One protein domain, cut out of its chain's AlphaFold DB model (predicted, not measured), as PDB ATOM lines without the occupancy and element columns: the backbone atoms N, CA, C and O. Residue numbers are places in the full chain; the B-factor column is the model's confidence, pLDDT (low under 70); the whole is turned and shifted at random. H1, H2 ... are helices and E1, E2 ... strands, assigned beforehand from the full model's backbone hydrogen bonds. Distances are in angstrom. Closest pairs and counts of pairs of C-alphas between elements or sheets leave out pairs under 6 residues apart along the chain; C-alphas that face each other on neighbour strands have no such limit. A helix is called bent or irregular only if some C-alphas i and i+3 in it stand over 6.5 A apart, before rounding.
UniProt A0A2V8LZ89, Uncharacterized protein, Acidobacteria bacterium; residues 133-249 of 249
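Overview. This is residues 133 to 249 of the 249 residues of an uncharacterized protein of Acidobacteria bacterium (UniProt A0A2V8LZ89). A twisted wall of four strands, E1 to E4, makes one end of an elongated domain, and two helical hairpins, H2 with H3 and H4 with H5, make the other. H2 joins the two parts, packing over E3, while H3, H4 and H5 lie off the sheet. The printed part has 117 residues, with four named strands followed by five named helices, E1 E2 E3 E4 H1 H2 H3 H4 H5; the sheet, in the order E1 - E2 - E3 - E4, is antiparallel, and the class is mixed. The whole is compact, with a radius of gyration of the C-alphas of 14.7 A, and spans 48 by 28 by 22 A.

Arrangement. Start at E1, residues 133 to 137, and E2, residues 143 to 150, a hairpin with N 133 and O 146 2.8 A apart. E2 forms a hairpin with E3, residues 163 to 171, at 147 degrees, with N 147 and O 166 3.0 A apart. E3 forms a hairpin with E4, residues 174 to 177, where N 171 and O 174 are 2.8 A apart. The four are a meander, each strand the antiparallel neighbour of the one before, and the strands' lines turn by 76 degrees from edge to edge. H1, residues 179 to 182, is on the sheet at a height of 7.4 A. H2, residues 194 to 203, is on the same face at a height of 8.6 A, over E3; their closest C-alphas, Ala 163 and Ser 196, are 5.4 A apart. H3, residues 207 to 217, touches H2 in a helical hairpin, opposite ways at a shallow tilt of 8 degrees, closest at C-alphas 198 and 210, 4.7 A. H4, residues 223 to 237, is near H2, and with its residues 231 to 235 alone touches H5, residues 239 to 247, in a helical hairpin; C-alphas 234 and 242 are closest, 5.2 A. H5 is irregular, C-alphas 244 and 247 being 7.1 A apart. Each O i to N i+4 pair is within hydrogen-bond range in H2 and H3, 10 of 11 in H4, and 2 of 5 in H5, beside 2 of 6 O i to N i+3 pairs; H1 is too short for an i+4 pair.

Along the chain. Find C-alpha 133 at (3.461, 45.982, 6.816), where E1 begins. E2 runs 22.4 A; E3 runs 24.2 A from C-alpha 163 at (11.939, 50.396, -1.662). H4 runs 20.9 A, and H5 ends at C-alpha 247, (35.700, 45.624, -4.674).

Size, cuts and confidence. The two C-alphas farthest apart, Gly 141 and Gln 221, are 47.9 A apart. The printed part has no cut. The links E2 to E3 and H1 to H2 are long. The pLDDT is under 70 at residues 187 to 192 and 247 to 249.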
ATOM      1  N   LEU A 133       4.372  46.777   7.625       78.19
ATOM      2  CA  LEU A 133       3.461  45.982   6.816       78.19
ATOM      3  C   LEU A 133       2.714  44.977   7.694       78.19
ATOM      4  O   LEU A 133       1.507  44.827   7.535       78.19
ATOM      5  N   HIS A 134       3.432  44.264   8.564       84.75
ATOM      6  CA  HIS A 134       2.875  43.281   9.499       84.75
ATOM      7  C   HIS A 134       3.939  42.784  10.486       84.75
ATOM      8  O   HIS A 134       5.144  42.966  10.287       84.75
ATOM      9  N   PHE A 135       3.457  42.130  11.541       89.38
ATOM     10  CA  PHE A 135       4.240  41.319  12.464       89.38
ATOM     11  C   PHE A 135       4.018  39.845  12.134       89.38
ATOM     12  O   PHE A 135       2.894  39.425  11.867       89.38
ATOM     13  N   GLU A 136       5.081  39.058  12.182       89.12
ATOM     14  CA  GLU A 136       5.039  37.620  11.949       89.12
ATOM     15  C   GLU A 136       5.899  36.888  12.969       89.12
ATOM     16  O   GLU A 136       6.751  37.474  13.637       89.12
ATOM     17  N   ARG A 137       5.644  35.589  13.115       89.81
ATOM     18  CA  ARG A 137       6.361  34.726  14.046       89.81
ATOM     19  C   ARG A 137       7.076  33.637  13.256       89.81
ATOM     20  O   ARG A 137       6.448  32.981  12.426       89.81
ATOM     21  N   ASP A 138       8.367  33.457  13.502       85.19
ATOM     22  CA  ASP A 138       9.143  32.394  12.871       85.19
ATOM     23  C   ASP A 138       8.828  31.011  13.474       85.19
ATOM     24  O   ASP A 138       8.026  30.867  14.406       85.19
ATOM     25  N   SER A 139       9.453  29.968  12.921       85.19
ATOM     26  CA  SER A 139       9.283  28.583  13.382       85.19
ATOM     27  C   SER A 139       9.750  28.340  14.817       85.19
ATOM     28  O   SER A 139       9.288  27.387  15.443       85.19
ATOM     29  N   ASP A 140      10.634  29.192  15.336       86.75
ATOM     30  CA  ASP A 140      11.157  29.121  16.701       86.75
ATOM     31  C   ASP A 140      10.302  29.942  17.684       86.75
ATOM     32  O   ASP A 140      10.599  30.024  18.879       86.75
ATOM     33  N   GLY A 141       9.208  30.530  17.192       87.94
ATOM     34  CA  GLY A 141       8.279  31.332  17.973       87.94
ATOM     35  C   GLY A 141       8.754  32.765  18.208       87.94
ATOM     36  O   GLY A 141       8.124  33.464  19.000       87.94
ATOM     37  N   LYS A 142       9.817  33.221  17.536       91.75
ATOM     38  CA  LYS A 142      10.291  34.601  17.646       91.75
ATOM     39  C   LYS A 142       9.524  35.514  16.709       91.75
ATOM     40  O   LYS A 142       9.309  35.198  15.541       91.75
ATOM     41  N   THR A 143       9.131  36.670  17.220       94.31
ATOM     42  CA  THR A 143       8.440  37.686  16.434       94.31
ATOM     43  C   THR A 143       9.455  38.520  15.665       94.31
ATOM     44  O   THR A 143      10.457  38.983  16.222       94.31
ATOM     45  N   PHE A 144       9.182  38.743  14.388       92.94
ATOM     46  CA  PHE A 144       9.833  39.745  13.562       92.94
ATOM     47  C   PHE A 144       8.771  40.674  12.974       92.94
ATOM     48  O   PHE A 144       7.604  40.317  12.822       92.94
ATOM     49  N   LEU A 145       9.177  41.897  12.664       91.81
ATOM     50  CA  LEU A 145       8.344  42.863  11.964       91.81
ATOM     51  C   LEU A 145       8.890  43.069  10.559       91.81
ATOM     52  O   LEU A 145      10.106  43.077  10.346       91.81
ATOM     53  N   ILE A 146       7.974  43.249   9.618       90.31
ATOM     54  CA  ILE A 146       8.288  43.530   8.225       90.31
ATOM     55  C   ILE A 146       7.891  44.973   7.955       90.31
ATOM     56  O   ILE A 146       6.733  45.355   8.129       90.31
ATOM     57  N   ASN A 147       8.848  45.786   7.517       88.75
ATOM     58  CA  ASN A 147       8.609  47.175   7.148       88.75
ATOM     59  C   ASN A 147       9.002  47.425   5.690       88.75
ATOM     60  O   ASN A 147       9.977  46.865   5.186       88.75
ATOM     61  N   LYS A 148       8.259  48.308   5.016       87.88
ATOM     62  CA  LYS A 148       8.672  48.830   3.711       87.88
ATOM     63  C   LYS A 148       9.673  49.958   3.946       87.88
ATOM     64  O   LYS A 148       9.332  50.993   4.509       87.88
ATOM     65  N   GLU A 149      10.916  49.766   3.530       87.81
ATOM     66  CA  GLU A 149      11.962  50.776   3.691       87.81
ATOM     67  C   GLU A 149      12.193  51.498   2.367       87.81
ATOM     68  O   GLU A 149      12.516  50.865   1.365       87.81
ATOM     69  N   VAL A 150      11.979  52.817   2.363       87.25
ATOM     70  CA  VAL A 150      12.059  53.670   1.169       87.25
ATOM     71  C   VAL A 150      13.374  54.448   1.166       87.25
ATOM     72  O   VAL A 150      13.791  55.007   2.186       87.25
ATOM     73  N   PHE A 151      14.017  54.510   0.002       89.19
ATOM     74  CA  PHE A 151      15.318  55.146  -0.189       89.19
ATOM     75  C   PHE A 151      15.183  56.401  -1.051       89.19
ATOM     76  O   PHE A 151      15.343  56.379  -2.274       89.19
ATOM     77  N   TYR A 152      14.878  57.518  -0.398       87.44
ATOM     78  CA  TYR A 152      14.816  58.820  -1.057       87.44
ATOM     79  C   TYR A 152      16.199  59.289  -1.525       87.44
ATOM     80  O   TYR A 152      17.217  58.993  -0.903       87.44
ATOM     81  N   GLY A 153      16.234  60.049  -2.622       86.19
ATOM     82  CA  GLY A 153      17.467  60.645  -3.151       86.19
ATOM     83  C   GLY A 153      18.336  59.727  -4.018       86.19
ATOM     84  O   GLY A 153      19.341  60.193  -4.553       86.19
ATOM     85  N   LEU A 154      17.956  58.456  -4.209       87.06
ATOM     86  CA  LEU A 154      18.638  57.549  -5.148       87.06
ATOM     87  C   LEU A 154      18.113  57.645  -6.592       87.06
ATOM     88  O   LEU A 154      18.735  57.127  -7.518       87.06
ATOM     89  N   THR A 155      16.982  58.315  -6.795       85.00
ATOM     90  CA  THR A 155      16.368  58.573  -8.105       85.00
ATOM     91  C   THR A 155      16.068  60.064  -8.256       85.00
ATOM     92  O   THR A 155      16.216  60.845  -7.315       85.00
ATOM     93  N   SER A 156      15.663  60.493  -9.454       83.75
ATOM     94  CA  SER A 156      15.339  61.899  -9.736       83.75
ATOM     95  C   SER A 156      14.020  62.379  -9.117       83.75
ATOM     96  O   SER A 156      13.721  63.568  -9.189       83.75
ATOM     97  N   SER A 157      13.215  61.478  -8.547       84.06
ATOM     98  CA  SER A 157      11.870  61.761  -8.040       84.06
ATOM     99  C   SER A 157      11.564  60.910  -6.811       84.06
ATOM    100  O   SER A 157      11.766  59.700  -6.824       84.06
ATOM    101  N   ASN A 158      10.994  61.521  -5.768       82.44
ATOM    102  CA  ASN A 158      10.548  60.794  -4.573       82.44
ATOM    103  C   ASN A 158       9.390  59.826  -4.855       82.44
ATOM    104  O   ASN A 158       9.208  58.875  -4.101       82.44
ATOM    105  N   ALA A 159       8.611  60.061  -5.918       81.31
ATOM    106  CA  ALA A 159       7.554  59.141  -6.335       81.31
ATOM    107  C   ALA A 159       8.129  57.827  -6.890       81.31
ATOM    108  O   ALA A 159       7.507  56.780  -6.747       81.31
ATOM    109  N   ASP A 160       9.342  57.886  -7.446       84.81
ATOM    110  CA  ASP A 160      10.071  56.744  -8.006       84.81
ATOM    111  C   ASP A 160      11.137  56.227  -7.028       84.81
ATOM    112  O   ASP A 160      12.110  55.585  -7.434       84.81
ATOM    113  N   ALA A 161      11.032  56.576  -5.742       87.94
ATOM    114  CA  ALA A 161      12.001  56.151  -4.746       87.94
ATOM    115  C   ALA A 161      11.960  54.619  -4.614       87.94
ATOM    116  O   ALA A 161      10.888  54.049  -4.381       87.94
ATOM    117  N   PRO A 162      13.106  53.930  -4.746       91.12
ATOM    118  CA  PRO A 162      13.143  52.493  -4.592       91.12
ATOM    119  C   PRO A 162      12.843  52.118  -3.140       91.12
ATOM    120  O   PRO A 162      13.067  52.893  -2.205       91.12
ATOM    121  N   ALA A 163      12.326  50.912  -2.959       89.38
ATOM    122  CA  ALA A 163      11.939  50.396  -1.662       89.38
ATOM    123  C   ALA A 163      12.210  48.898  -1.563       89.38
ATOM    124  O   ALA A 163      12.152  48.186  -2.567       89.38
ATOM    125  N   ILE A 164      12.469  48.439  -0.345       90.56
ATOM    126  CA  ILE A 164      12.677  47.027  -0.016       90.56
ATOM    127  C   ILE A 164      11.691  46.587   1.063       90.56
ATOM    128  O   ILE A 164      11.126  47.421   1.778       90.56
ATOM    129  N   GLU A 165      11.546  45.276   1.225       90.75
ATOM    130  CA  GLU A 165      11.024  44.699   2.460       90.75
ATOM    131  C   GLU A 165      12.208  44.431   3.400       90.75
ATOM    132  O   GLU A 165      13.120  43.664   3.076       90.75
ATOM    133  N   ALA A 166      12.209  45.103   4.550       90.69
ATOM    134  CA  ALA A 166      13.193  44.912   5.607       90.69
ATOM    135  C   ALA A 166      12.562  44.115   6.748       90.69
ATOM    136  O   ALA A 166      11.432  44.385   7.160       90.69
ATOM    137  N   TYR A 167      13.306  43.134   7.253       92.94
ATOM    138  CA  TYR A 167      12.882  42.310   8.378       92.94
ATOM    139  C   TYR A 167      13.678  42.750   9.592       92.94
ATOM    140  O   TYR A 167      14.912  42.841   9.551       92.94
ATOM    141  N   ARG A 168      12.973  43.035  10.682       93.19
ATOM    142  CA  ARG A 168      13.580  43.480  11.930       93.19
ATOM    143  C   ARG A 168      13.127  42.590  13.074       93.19
ATOM    144  O   ARG A 168      11.969  42.193  13.143       93.19
ATOM    145  N   GLN A 169      14.036  42.307  13.993       94.50
ATOM    146  CA  GLN A 169      13.758  41.485  15.165       94.50
ATOM    147  C   GLN A 169      14.417  42.103  16.392       94.50
ATOM    148  O   GLN A 169      15.547  42.593  16.313       94.50
ATOM    149  N   PHE A 170      13.732  42.064  17.534       94.50
ATOM    150  CA  PHE A 170      14.362  42.407  18.801       94.50
ATOM    151  C   PHE A 170      15.350  41.318  19.216       94.50
ATOM    152  O   PHE A 170      14.993  40.156  19.399       94.50
ATOM    153  N   ARG A 171      16.617  41.707  19.364       93.69
ATOM    154  CA  ARG A 171      17.708  40.867  19.856       93.69
ATOM    155  C   ARG A 171      18.429  41.607  20.964       93.69
ATOM    156  O   ARG A 171      18.950  42.699  20.752       93.69
ATOM    157  N   SER A 172      18.482  41.002  22.149       90.50
ATOM    158  CA  SER A 172      19.124  41.606  23.328       90.50
ATOM    159  C   SER A 172      18.618  43.033  23.614       90.50
ATOM    160  O   SER A 172      19.413  43.946  23.839       90.50
ATOM    161  N   GLY A 173      17.295  43.236  23.541       88.00
ATOM    162  CA  GLY A 173      16.641  44.522  23.817       88.00
ATOM    163  C   GLY A 173      16.840  45.605  22.751       88.00
ATOM    164  O   GLY A 173      16.556  46.771  23.003       88.00
ATOM    165  N   LYS A 174      17.353  45.257  21.565       91.00
ATOM    166  CA  LYS A 174      17.518  46.189  20.445       91.00
ATOM    167  C   LYS A 174      16.863  45.640  19.197       91.00
ATOM    168  O   LYS A 174      16.978  44.451  18.920       91.00
ATOM    169  N   LEU A 175      16.249  46.517  18.416       91.19
ATOM    170  CA  LEU A 175      15.766  46.155  17.095       91.19
ATOM    171  C   LEU A 175      16.953  46.024  16.128       91.19
ATOM    172  O   LEU A 175      17.744  46.956  15.979       91.19
ATOM    173  N   VAL A 176      17.095  44.862  15.495       92.50
ATOM    174  CA  VAL A 176      18.213  44.524  14.603       92.50
ATOM    175  C   VAL A 176      17.684  44.142  13.221       92.50
ATOM    176  O   VAL A 176      16.618  43.541  13.109       92.50
ATOM    177  N   ASP A 177      18.429  44.490  12.167       92.50
ATOM    178  CA  ASP A 177      18.201  43.978  10.810       92.50
ATOM    179  C   ASP A 177      18.443  42.470  10.741       92.50
ATOM    180  O   ASP A 177      19.549  42.009  11.022       92.50
ATOM    181  N   VAL A 178      17.430  41.717  10.331       93.69
ATOM    182  CA  VAL A 178      17.518  40.269  10.102       93.69
ATOM    183  C   VAL A 178      17.077  39.902   8.686       93.69
ATOM    184  O   VAL A 178      16.735  38.753   8.410       93.69
ATOM    185  N   THR A 179      17.096  40.872   7.765       93.88
ATOM    186  CA  THR A 179      16.616  40.705   6.385       93.88
ATOM    187  C   THR A 179      17.345  39.567   5.682       93.88
ATOM    188  O   THR A 179      16.701  38.691   5.118       93.88
ATOM    189  N   ALA A 180      18.674  39.503   5.810       93.62
ATOM    190  CA  ALA A 180      19.494  38.445   5.216       93.62
ATOM    191  C   ALA A 180      19.092  37.024   5.643       93.62
ATOM    192  O   ALA A 180      19.242  36.083   4.865       93.62
ATOM    193  N   GLU A 181      18.551  36.862   6.849       92.38
ATOM    194  CA  GLU A 181      18.105  35.566   7.370       92.38
ATOM    195  C   GLU A 181      16.758  35.139   6.762       92.38
ATOM    196  O   GLU A 181      16.479  33.947   6.643       92.38
ATOM    197  N   HIS A 182      15.962  36.106   6.295       90.81
ATOM    198  CA  HIS A 182      14.595  35.906   5.810       90.81
ATOM    199  C   HIS A 182      14.446  36.121   4.299       90.81
ATOM    200  O   HIS A 182      13.338  36.065   3.774       90.81
ATOM    201  N   CYS A 183      15.538  36.290   3.550       89.12
ATOM    202  CA  CYS A 183      15.474  36.595   2.115       89.12
ATOM    203  C   CYS A 183      14.755  35.558   1.249       89.12
ATOM    204  O   CYS A 183      14.286  35.889   0.168       89.12
ATOM    205  N   LYS A 184      14.629  34.313   1.720       87.38
ATOM    206  CA  LYS A 184      13.839  33.276   1.036       87.38
ATOM    207  C   LYS A 184      12.328  33.476   1.184       87.38
ATOM    208  O   LYS A 184      11.577  32.921   0.389       87.38
ATOM    209  N   LEU A 185      11.906  34.199   2.220       82.44
ATOM    210  CA  LEU A 185      10.507  34.511   2.506       82.44
ATOM    211  C   LEU A 185      10.056  35.778   1.800       82.44
ATOM    212  O   LEU A 185       8.868  35.905   1.529       82.44
ATOM    213  N   ILE A 186      10.995  36.678   1.484       80.94
ATOM    214  CA  ILE A 186      10.714  37.887   0.719       80.94
ATOM    215  C   ILE A 186      10.170  37.427  -0.623       80.94
ATOM    216  O   ILE A 186      10.914  36.854  -1.430       80.94
ATOM    217  N   PRO A 187       8.861  37.597  -0.857       65.38
ATOM    218  CA  PRO A 187       8.277  37.099  -2.073       65.38
ATOM    219  C   PRO A 187       8.978  37.795  -3.235       65.38
ATOM    220  O   PRO A 187       9.317  38.977  -3.164       65.38
ATOM    221  N   SER A 188       9.113  37.100  -4.361       53.34
ATOM    222  CA  SER A 188       9.459  37.725  -5.639       53.34
ATOM    223  C   SER A 188       8.309  38.609  -6.150       53.34
ATOM    224  O   SER A 188       8.024  38.616  -7.352       53.34
ATOM    225  N   ARG A 189       7.601  39.310  -5.245       51.91
ATOM    226  CA  ARG A 189       6.657  40.385  -5.549       51.91
ATOM    227  C   ARG A 189       7.323  41.310  -6.566       51.91
ATOM    228  O   ARG A 189       8.557  41.338  -6.639       51.91
ATOM    229  N   PRO A 190       6.552  42.045  -7.380       51.66
ATOM    230  CA  PRO A 190       7.139  43.032  -8.259       51.66
ATOM    231  C   PRO A 190       7.886  44.031  -7.378       51.66
ATOM    232  O   PRO A 190       7.310  44.905  -6.749       51.66
ATOM    233  N   ILE A 191       9.189  43.825  -7.258       60.22
ATOM    234  CA  ILE A 191      10.090  44.835  -6.774       60.22
ATOM    235  C   ILE A 191      10.058  45.868  -7.900       60.22
ATOM    236  O   ILE A 191      10.518  45.584  -9.013       60.22
ATOM    237  N   ASP A 192       9.393  46.988  -7.608       68.81
ATOM    238  CA  ASP A 192       8.851  47.945  -8.585       68.81
ATOM    239  C   ASP A 192       9.918  48.577  -9.491       68.81
ATOM    240  O   ASP A 192       9.604  49.129 -10.543       68.81
ATOM    241  N   SER A 193      11.198  48.468  -9.120       86.19
ATOM    242  CA  SER A 193      12.312  48.947  -9.930       86.19
ATOM    243  C   SER A 193      13.521  48.019  -9.869       86.19
ATOM    244  O   SER A 193      13.742  47.293  -8.896       86.19
ATOM    245  N   ASP A 194      14.357  48.088 -10.900       91.00
ATOM    246  CA  ASP A 194      15.652  47.411 -10.924       91.00
ATOM    247  C   ASP A 194      16.554  47.837  -9.761       91.00
ATOM    248  O   ASP A 194      17.273  47.014  -9.197       91.00
ATOM    249  N   LEU A 195      16.483  49.105  -9.351       92.69
ATOM    250  CA  LEU A 195      17.257  49.615  -8.224       92.69
ATOM    251  C   LEU A 195      16.775  49.037  -6.891       92.69
ATOM    252  O   LEU A 195      17.588  48.661  -6.051       92.69
ATOM    253  N   SER A 196      15.463  48.882  -6.717       92.56
ATOM    254  CA  SER A 196      14.906  48.193  -5.555       92.56
ATOM    255  C   SER A 196      15.409  46.741  -5.467       92.56
ATOM    256  O   SER A 196      15.670  46.261  -4.369       92.56
ATOM    257  N   ARG A 197      15.618  46.042  -6.600       91.81
ATOM    258  CA  ARG A 197      16.166  44.664  -6.605       91.81
ATOM    259  C   ARG A 197      17.619  44.633  -6.155       91.81
ATOM    260  O   ARG A 197      17.973  43.815  -5.313       91.81
ATOM    261  N   VAL A 198      18.427  45.570  -6.650       94.50
ATOM    262  CA  VAL A 198      19.818  45.751  -6.213       94.50
ATOM    263  C   VAL A 198      19.879  45.994  -4.702       94.50
ATOM    264  O   VAL A 198      20.633  45.318  -4.003       94.50
ATOM    265  N   LEU A 199      19.061  46.915  -4.183       94.88
ATOM    266  CA  LEU A 199      18.999  47.219  -2.750       94.88
ATOM    267  C   LEU A 199      18.526  46.012  -1.931       94.88
ATOM    268  O   LEU A 199      19.109  45.718  -0.888       94.88
ATOM    269  N   GLN A 200      17.530  45.271  -2.421       94.38
ATOM    270  CA  GLN A 200      17.060  44.057  -1.760       94.38
ATOM    271  C   GLN A 200      18.180  43.010  -1.671       94.38
ATOM    272  O   GLN A 200      18.423  42.486  -0.586       94.38
ATOM    273  N   SER A 201      18.922  42.760  -2.758       94.31
ATOM    274  CA  SER A 201      20.081  41.854  -2.757       94.31
ATOM    275  C   SER A 201      21.167  42.302  -1.770       94.31
ATOM    276  O   SER A 201      21.750  41.471  -1.072       94.31
ATOM    277  N   LEU A 202      21.412  43.611  -1.637       95.69
ATOM    278  CA  LEU A 202      22.347  44.148  -0.640       95.69
ATOM    279  C   LEU A 202      21.886  43.873   0.797       95.69
ATOM    280  O   LEU A 202      22.685  43.390   1.603       95.69
ATOM    281  N   TYR A 203      20.609  44.098   1.114       95.06
ATOM    282  CA  TYR A 203      20.047  43.772   2.434       95.06
ATOM    283  C   TYR A 203      20.014  42.264   2.700       95.06
ATOM    284  O   TYR A 203      20.155  41.842   3.850       95.06
ATOM    285  N   CYS A 204      19.941  41.464   1.635       94.75
ATOM    286  CA  CYS A 204      20.131  40.019   1.666       94.75
ATOM    287  C   CYS A 204      21.585  39.567   1.828       94.75
ATOM    288  O   CYS A 204      21.860  38.373   1.925       94.75
ATOM    289  N   GLY A 205      22.541  40.497   1.859       94.56
ATOM    290  CA  GLY A 205      23.964  40.190   1.956       94.56
ATOM    291  C   GLY A 205      24.580  39.635   0.665       94.56
ATOM    292  O   GLY A 205      25.757  39.251   0.684       94.56
ATOM    293  N   GLN A 206      23.835  39.632  -0.443       94.88
ATOM    294  CA  GLN A 206      24.225  39.156  -1.772       94.88
ATOM    295  C   GLN A 206      24.934  40.271  -2.559       94.88
ATOM    296  O   GLN A 206      24.459  40.748  -3.589       94.88
ATOM    297  N   VAL A 207      26.080  40.730  -2.046       95.31
ATOM    298  CA  VAL A 207      26.794  41.901  -2.591       95.31
ATOM    299  C   VAL A 207      27.239  41.685  -4.038       95.31
ATOM    300  O   VAL A 207      26.995  42.546  -4.876       95.31
ATOM    301  N   ASP A 208      27.832  40.534  -4.355       94.31
ATOM    302  CA  ASP A 208      28.321  40.254  -5.712       94.31
ATOM    303  C   ASP A 208      27.178  40.203  -6.732       94.31
ATOM    304  O   ASP A 208      27.303  40.729  -7.838       94.31
ATOM    305  N   GLU A 209      26.035  39.637  -6.336       93.56
ATOM    306  CA  GLU A 209      24.825  39.595  -7.156       93.56
ATOM    307  C   GLU A 209      24.279  41.005  -7.407       93.56
ATOM    308  O   GLU A 209      23.985  41.359  -8.548       93.56
ATOM    309  N   ALA A 210      24.204  41.841  -6.368       95.12
ATOM    310  CA  ALA A 210      23.767  43.228  -6.496       95.12
ATOM    311  C   ALA A 210      24.671  44.020  -7.456       95.12
ATOM    312  O   ALA A 210      24.187  44.723  -8.344       95.12
ATOM    313  N   LEU A 211      25.993  43.867  -7.331       95.06
ATOM    314  CA  LEU A 211      26.956  44.511  -8.225       95.06
ATOM    315  C   LEU A 211      26.852  43.972  -9.662       95.06
ATOM    316  O   LEU A 211      26.927  44.740 -10.623       95.06
ATOM    317  N   GLN A 212      26.621  42.670  -9.840       94.56
ATOM    318  CA  GLN A 212      26.381  42.079 -11.156       94.56
ATOM    319  C   GLN A 212      25.103  42.626 -11.807       94.56
ATOM    320  O   GLN A 212      25.126  42.958 -12.993       94.56
ATOM    321  N   GLN A 213      24.017  42.777 -11.045       94.25
ATOM    322  CA  GLN A 213      22.779  43.395 -11.526       94.25
ATOM    323  C   GLN A 213      23.031  44.827 -12.018       94.25
ATOM    324  O   GLN A 213      22.554  45.187 -13.096       94.25
ATOM    325  N   ILE A 214      23.837  45.615 -11.293       95.12
ATOM    326  CA  ILE A 214      24.219  46.967 -11.729       95.12
ATOM    327  C   ILE A 214      24.936  46.923 -13.086       95.12
ATOM    328  O   ILE A 214      24.568  47.656 -14.005       95.12
ATOM    329  N   ARG A 215      25.921  46.028 -13.242       95.00
ATOM    330  CA  ARG A 215      26.690  45.883 -14.493       95.00
ATOM    331  C   ARG A 215      25.827  45.495 -15.691       95.00
ATOM    332  O   ARG A 215      26.127  45.899 -16.810       95.00
ATOM    333  N   GLN A 216      24.790  44.692 -15.465       94.75
ATOM    334  CA  GLN A 216      23.912  44.184 -16.522       94.75
ATOM    335  C   GLN A 216      22.846  45.191 -16.958       94.75
ATOM    336  O   GLN A 216      22.428  45.166 -18.113       94.75
ATOM    337  N   LYS A 217      22.374  46.034 -16.036       94.12
ATOM    338  CA  LYS A 217      21.175  46.857 -16.243       94.12
ATOM    339  C   LYS A 217      21.474  48.330 -16.517       94.12
ATOM    340  O   LYS A 217      20.665  48.983 -17.170       94.12
ATOM    341  N   TRP A 218      22.618  48.852 -16.069       93.94
ATOM    342  CA  TRP A 218      22.976  50.262 -16.258       93.94
ATOM    343  C   TRP A 218      24.131  50.451 -17.251       93.94
ATOM    344  O   TRP A 218      25.072  49.652 -17.256       93.94
ATOM    345  N   PRO A 219      24.115  51.531 -18.059       96.19
ATOM    346  CA  PRO A 219      25.225  51.880 -18.943       96.19
ATOM    347  C   PRO A 219      26.540  52.063 -18.179       96.19
ATOM    348  O   PRO A 219      26.544  52.657 -17.103       96.19
ATOM    349  N   ALA A 220      27.661  51.607 -18.748       95.12
ATOM    350  CA  ALA A 220      28.972  51.597 -18.088       95.12
ATOM    351  C   ALA A 220      29.388  52.961 -17.505       95.12
ATOM    352  O   ALA A 220      29.968  53.013 -16.422       95.12
ATOM    353  N   GLN A 221      29.042  54.064 -18.176       94.81
ATOM    354  CA  GLN A 221      29.332  55.421 -17.707       94.81
ATOM    355  C   GLN A 221      28.563  55.829 -16.436       94.81
ATOM    356  O   GLN A 221      29.035  56.681 -15.688       94.81
ATOM    357  N   ASP A 222      27.402  55.223 -16.174       93.19
ATOM    358  CA  ASP A 222      26.535  55.568 -15.043       93.19
ATOM    359  C   ASP A 222      26.813  54.715 -13.799       93.19
ATOM    360  O   ASP A 222      26.521  55.138 -12.675       93.19
ATOM    361  N   GLN A 223      27.398  53.525 -13.977       94.31
ATOM    362  CA  GLN A 223      27.573  52.550 -12.897       94.31
ATOM    363  C   GLN A 223      28.421  53.079 -11.723       94.31
ATOM    364  O   GLN A 223      27.982  52.911 -10.584       94.31
ATOM    365  N   PRO A 224      29.577  53.757 -11.922       93.62
ATOM    366  CA  PRO A 224      30.381  54.252 -10.801       93.62
ATOM    367  C   PRO A 224      29.627  55.260  -9.928       93.62
ATOM    368  O   PRO A 224      29.704  55.202  -8.700       93.62
ATOM    369  N   ARG A 225      28.852  56.157 -10.555       92.50
ATOM    370  CA  ARG A 225      28.025  57.138  -9.841       92.50
ATOM    371  C   ARG A 225      26.946  56.441  -9.018       92.50
ATOM    372  O   ARG A 225      26.805  56.746  -7.837       92.50
ATOM    373  N   LEU A 226      26.229  55.492  -9.624       92.94
ATOM    374  CA  LEU A 226      25.168  54.742  -8.951       92.94
ATOM    375  C   LEU A 226      25.708  53.946  -7.755       92.94
ATOM    376  O   LEU A 226      25.163  54.038  -6.657       92.94
ATOM    377  N   VAL A 227      26.812  53.215  -7.934       94.88
ATOM    378  CA  VAL A 227      27.448  52.443  -6.854       94.88
ATOM    379  C   VAL A 227      27.912  53.353  -5.724       94.88
ATOM    380  O   VAL A 227      27.703  53.018  -4.561       94.88
ATOM    381  N   SER A 228      28.485  54.519  -6.041       93.56
ATOM    382  CA  SER A 228      28.879  55.498  -5.025       93.56
ATOM    383  C   SER A 228      27.681  55.999  -4.215       93.56
ATOM    384  O   SER A 228      27.775  56.066  -2.995       93.56
ATOM    385  N   GLN A 229      26.558  56.322  -4.865       93.44
ATOM    386  CA  GLN A 229      25.350  56.796  -4.179       93.44
ATOM    387  C   GLN A 229      24.755  55.719  -3.266       93.44
ATOM    388  O   GLN A 229      24.473  55.992  -2.101       93.44
ATOM    389  N   ILE A 230      24.627  54.487  -3.770       95.31
ATOM    390  CA  ILE A 230      24.141  53.353  -2.976       95.31
ATOM    391  C   ILE A 230      25.074  53.102  -1.791       95.31
ATOM    392  O   ILE A 230      24.608  52.931  -0.669       95.31
ATOM    393  N   LYS A 231      26.394  53.105  -2.014       95.12
ATOM    394  CA  LYS A 231      27.368  52.877  -0.946       95.12
ATOM    395  C   LYS A 231      27.248  53.929   0.156       95.12
ATOM    396  O   LYS A 231      27.242  53.551   1.320       95.12
ATOM    397  N   SER A 232      27.111  55.209  -0.191       93.38
ATOM    398  CA  SER A 232      26.931  56.287   0.790       93.38
ATOM    399  C   SER A 232      25.658  56.122   1.628       93.38
ATOM    400  O   SER A 232      25.698  56.347   2.834       93.38
ATOM    401  N   ASP A 233      24.546  55.678   1.036       93.38
ATOM    402  CA  ASP A 233      23.340  55.351   1.811       93.38
ATOM    403  C   ASP A 233      23.557  54.108   2.705       93.38
ATOM    404  O   ASP A 233      23.209  54.110   3.890       93.38
ATOM    405  N   MET A 234      24.243  53.080   2.193       94.31
ATOM    406  CA  MET A 234      24.581  51.881   2.971       94.31
ATOM    407  C   MET A 234      25.543  52.175   4.128       94.31
ATOM    408  O   MET A 234      25.459  51.511   5.155       94.31
ATOM    409  N   GLU A 235      26.441  53.155   4.027       94.25
ATOM    410  CA  GLU A 235      27.330  53.541   5.136       94.25
ATOM    411  C   GLU A 235      26.543  54.017   6.364       94.25
ATOM    412  O   GLU A 235      26.970  53.773   7.495       94.25
ATOM    413  N   LEU A 236      25.375  54.628   6.148       91.19
ATOM    414  CA  LEU A 236      24.481  55.077   7.214       91.19
ATOM    415  C   LEU A 236      23.617  53.936   7.762       91.19
ATOM    416  O   LEU A 236      23.444  53.822   8.975       91.19
ATOM    417  N   ARG A 237      23.066  53.091   6.881       90.69
ATOM    418  CA  ARG A 237      22.046  52.091   7.256       90.69
ATOM    419  C   ARG A 237      22.611  50.704   7.564       90.69
ATOM    420  O   ARG A 237      22.121  50.018   8.459       90.69
ATOM    421  N   ARG A 238      23.623  50.272   6.809       92.19
ATOM    422  CA  ARG A 238      24.219  48.922   6.803       92.19
ATOM    423  C   ARG A 238      25.737  48.993   6.557       92.19
ATOM    424  O   ARG A 238      26.232  48.533   5.521       92.19
ATOM    425  N   PRO A 239      26.517  49.560   7.498       93.38
ATOM    426  CA  PRO A 239      27.957  49.768   7.316       93.38
ATOM    427  C   PRO A 239      28.738  48.459   7.113       93.38
ATOM    428  O   PRO A 239      29.826  48.462   6.538       93.38
ATOM    429  N   ASP A 240      28.196  47.325   7.563       93.06
ATOM    430  CA  ASP A 240      28.702  45.983   7.271       93.06
ATOM    431  C   ASP A 240      28.668  45.648   5.773       93.06
ATOM    432  O   ASP A 240      29.646  45.116   5.242       93.06
ATOM    433  N   ILE A 241      27.584  46.010   5.086       95.06
ATOM    434  CA  ILE A 241      27.413  45.807   3.647       95.06
ATOM    435  C   ILE A 241      28.241  46.817   2.857       95.06
ATOM    436  O   ILE A 241      28.971  46.421   1.947       95.06
ATOM    437  N   ALA A 242      28.228  48.094   3.249       94.94
ATOM    438  CA  ALA A 242      28.995  49.141   2.569       94.94
ATOM    439  C   ALA A 242      30.499  48.824   2.477       94.94
ATOM    440  O   ALA A 242      31.127  49.034   1.436       94.94
ATOM    441  N   ARG A 243      31.084  48.246   3.539       94.19
ATOM    442  CA  ARG A 243      32.491  47.803   3.544       94.19
ATOM    443  C   ARG A 243      32.784  46.712   2.514       94.19
ATOM    444  O   ARG A 243      33.891  46.664   1.984       94.19
ATOM    445  N   ARG A 244      31.809  45.855   2.210       93.88
ATOM    446  CA  ARG A 244      31.939  44.762   1.231       93.88
ATOM    447  C   ARG A 244      31.780  45.240  -0.213       93.88
ATOM    448  O   ARG A 244      32.235  44.556  -1.121       93.88
ATOM    449  N   MET A 245      31.221  46.431  -0.435       92.25
ATOM    450  CA  MET A 245      31.107  47.057  -1.764       92.25
ATOM    451  C   MET A 245      32.430  47.666  -2.275       92.25
ATOM    452  O   MET A 245      32.461  48.295  -3.328       92.25
ATOM    453  N   THR A 246      33.535  47.517  -1.537       75.00
ATOM    454  CA  THR A 246      34.848  48.115  -1.850       75.00
ATOM    455  C   THR A 246      35.550  47.504  -3.064       75.00
ATOM    456  O   THR A 246      36.431  48.146  -3.622       75.00
ATOM    457  N   ASN A 247      35.127  46.321  -3.517       64.50
ATOM    458  CA  ASN A 247      35.700  45.624  -4.674       64.50
ATOM    459  C   ASN A 247      35.092  46.050  -6.023       64.50
ATOM    460  O   ASN A 247      35.251  45.345  -7.019       64.50
ATOM    461  N   TRP A 248      34.379  47.179  -6.071       67.88
ATOM    462  CA  TRP A 248      33.946  47.780  -7.330       67.88
ATOM    463  C   TRP A 248      35.140  48.452  -8.024       67.88
ATOM    464  O   TRP A 248      35.307  49.669  -7.966       67.88
ATOM    465  N   ASN A 249      35.989  47.623  -8.630       55.06
ATOM    466  CA  ASN A 249      36.972  48.017  -9.637       55.06
ATOM    467  C   ASN A 249      36.488  47.565 -11.015       55.06
ATOM    468  O   ASN A 249      35.898  46.456 -11.100       55.06
TER     469      ASN A 249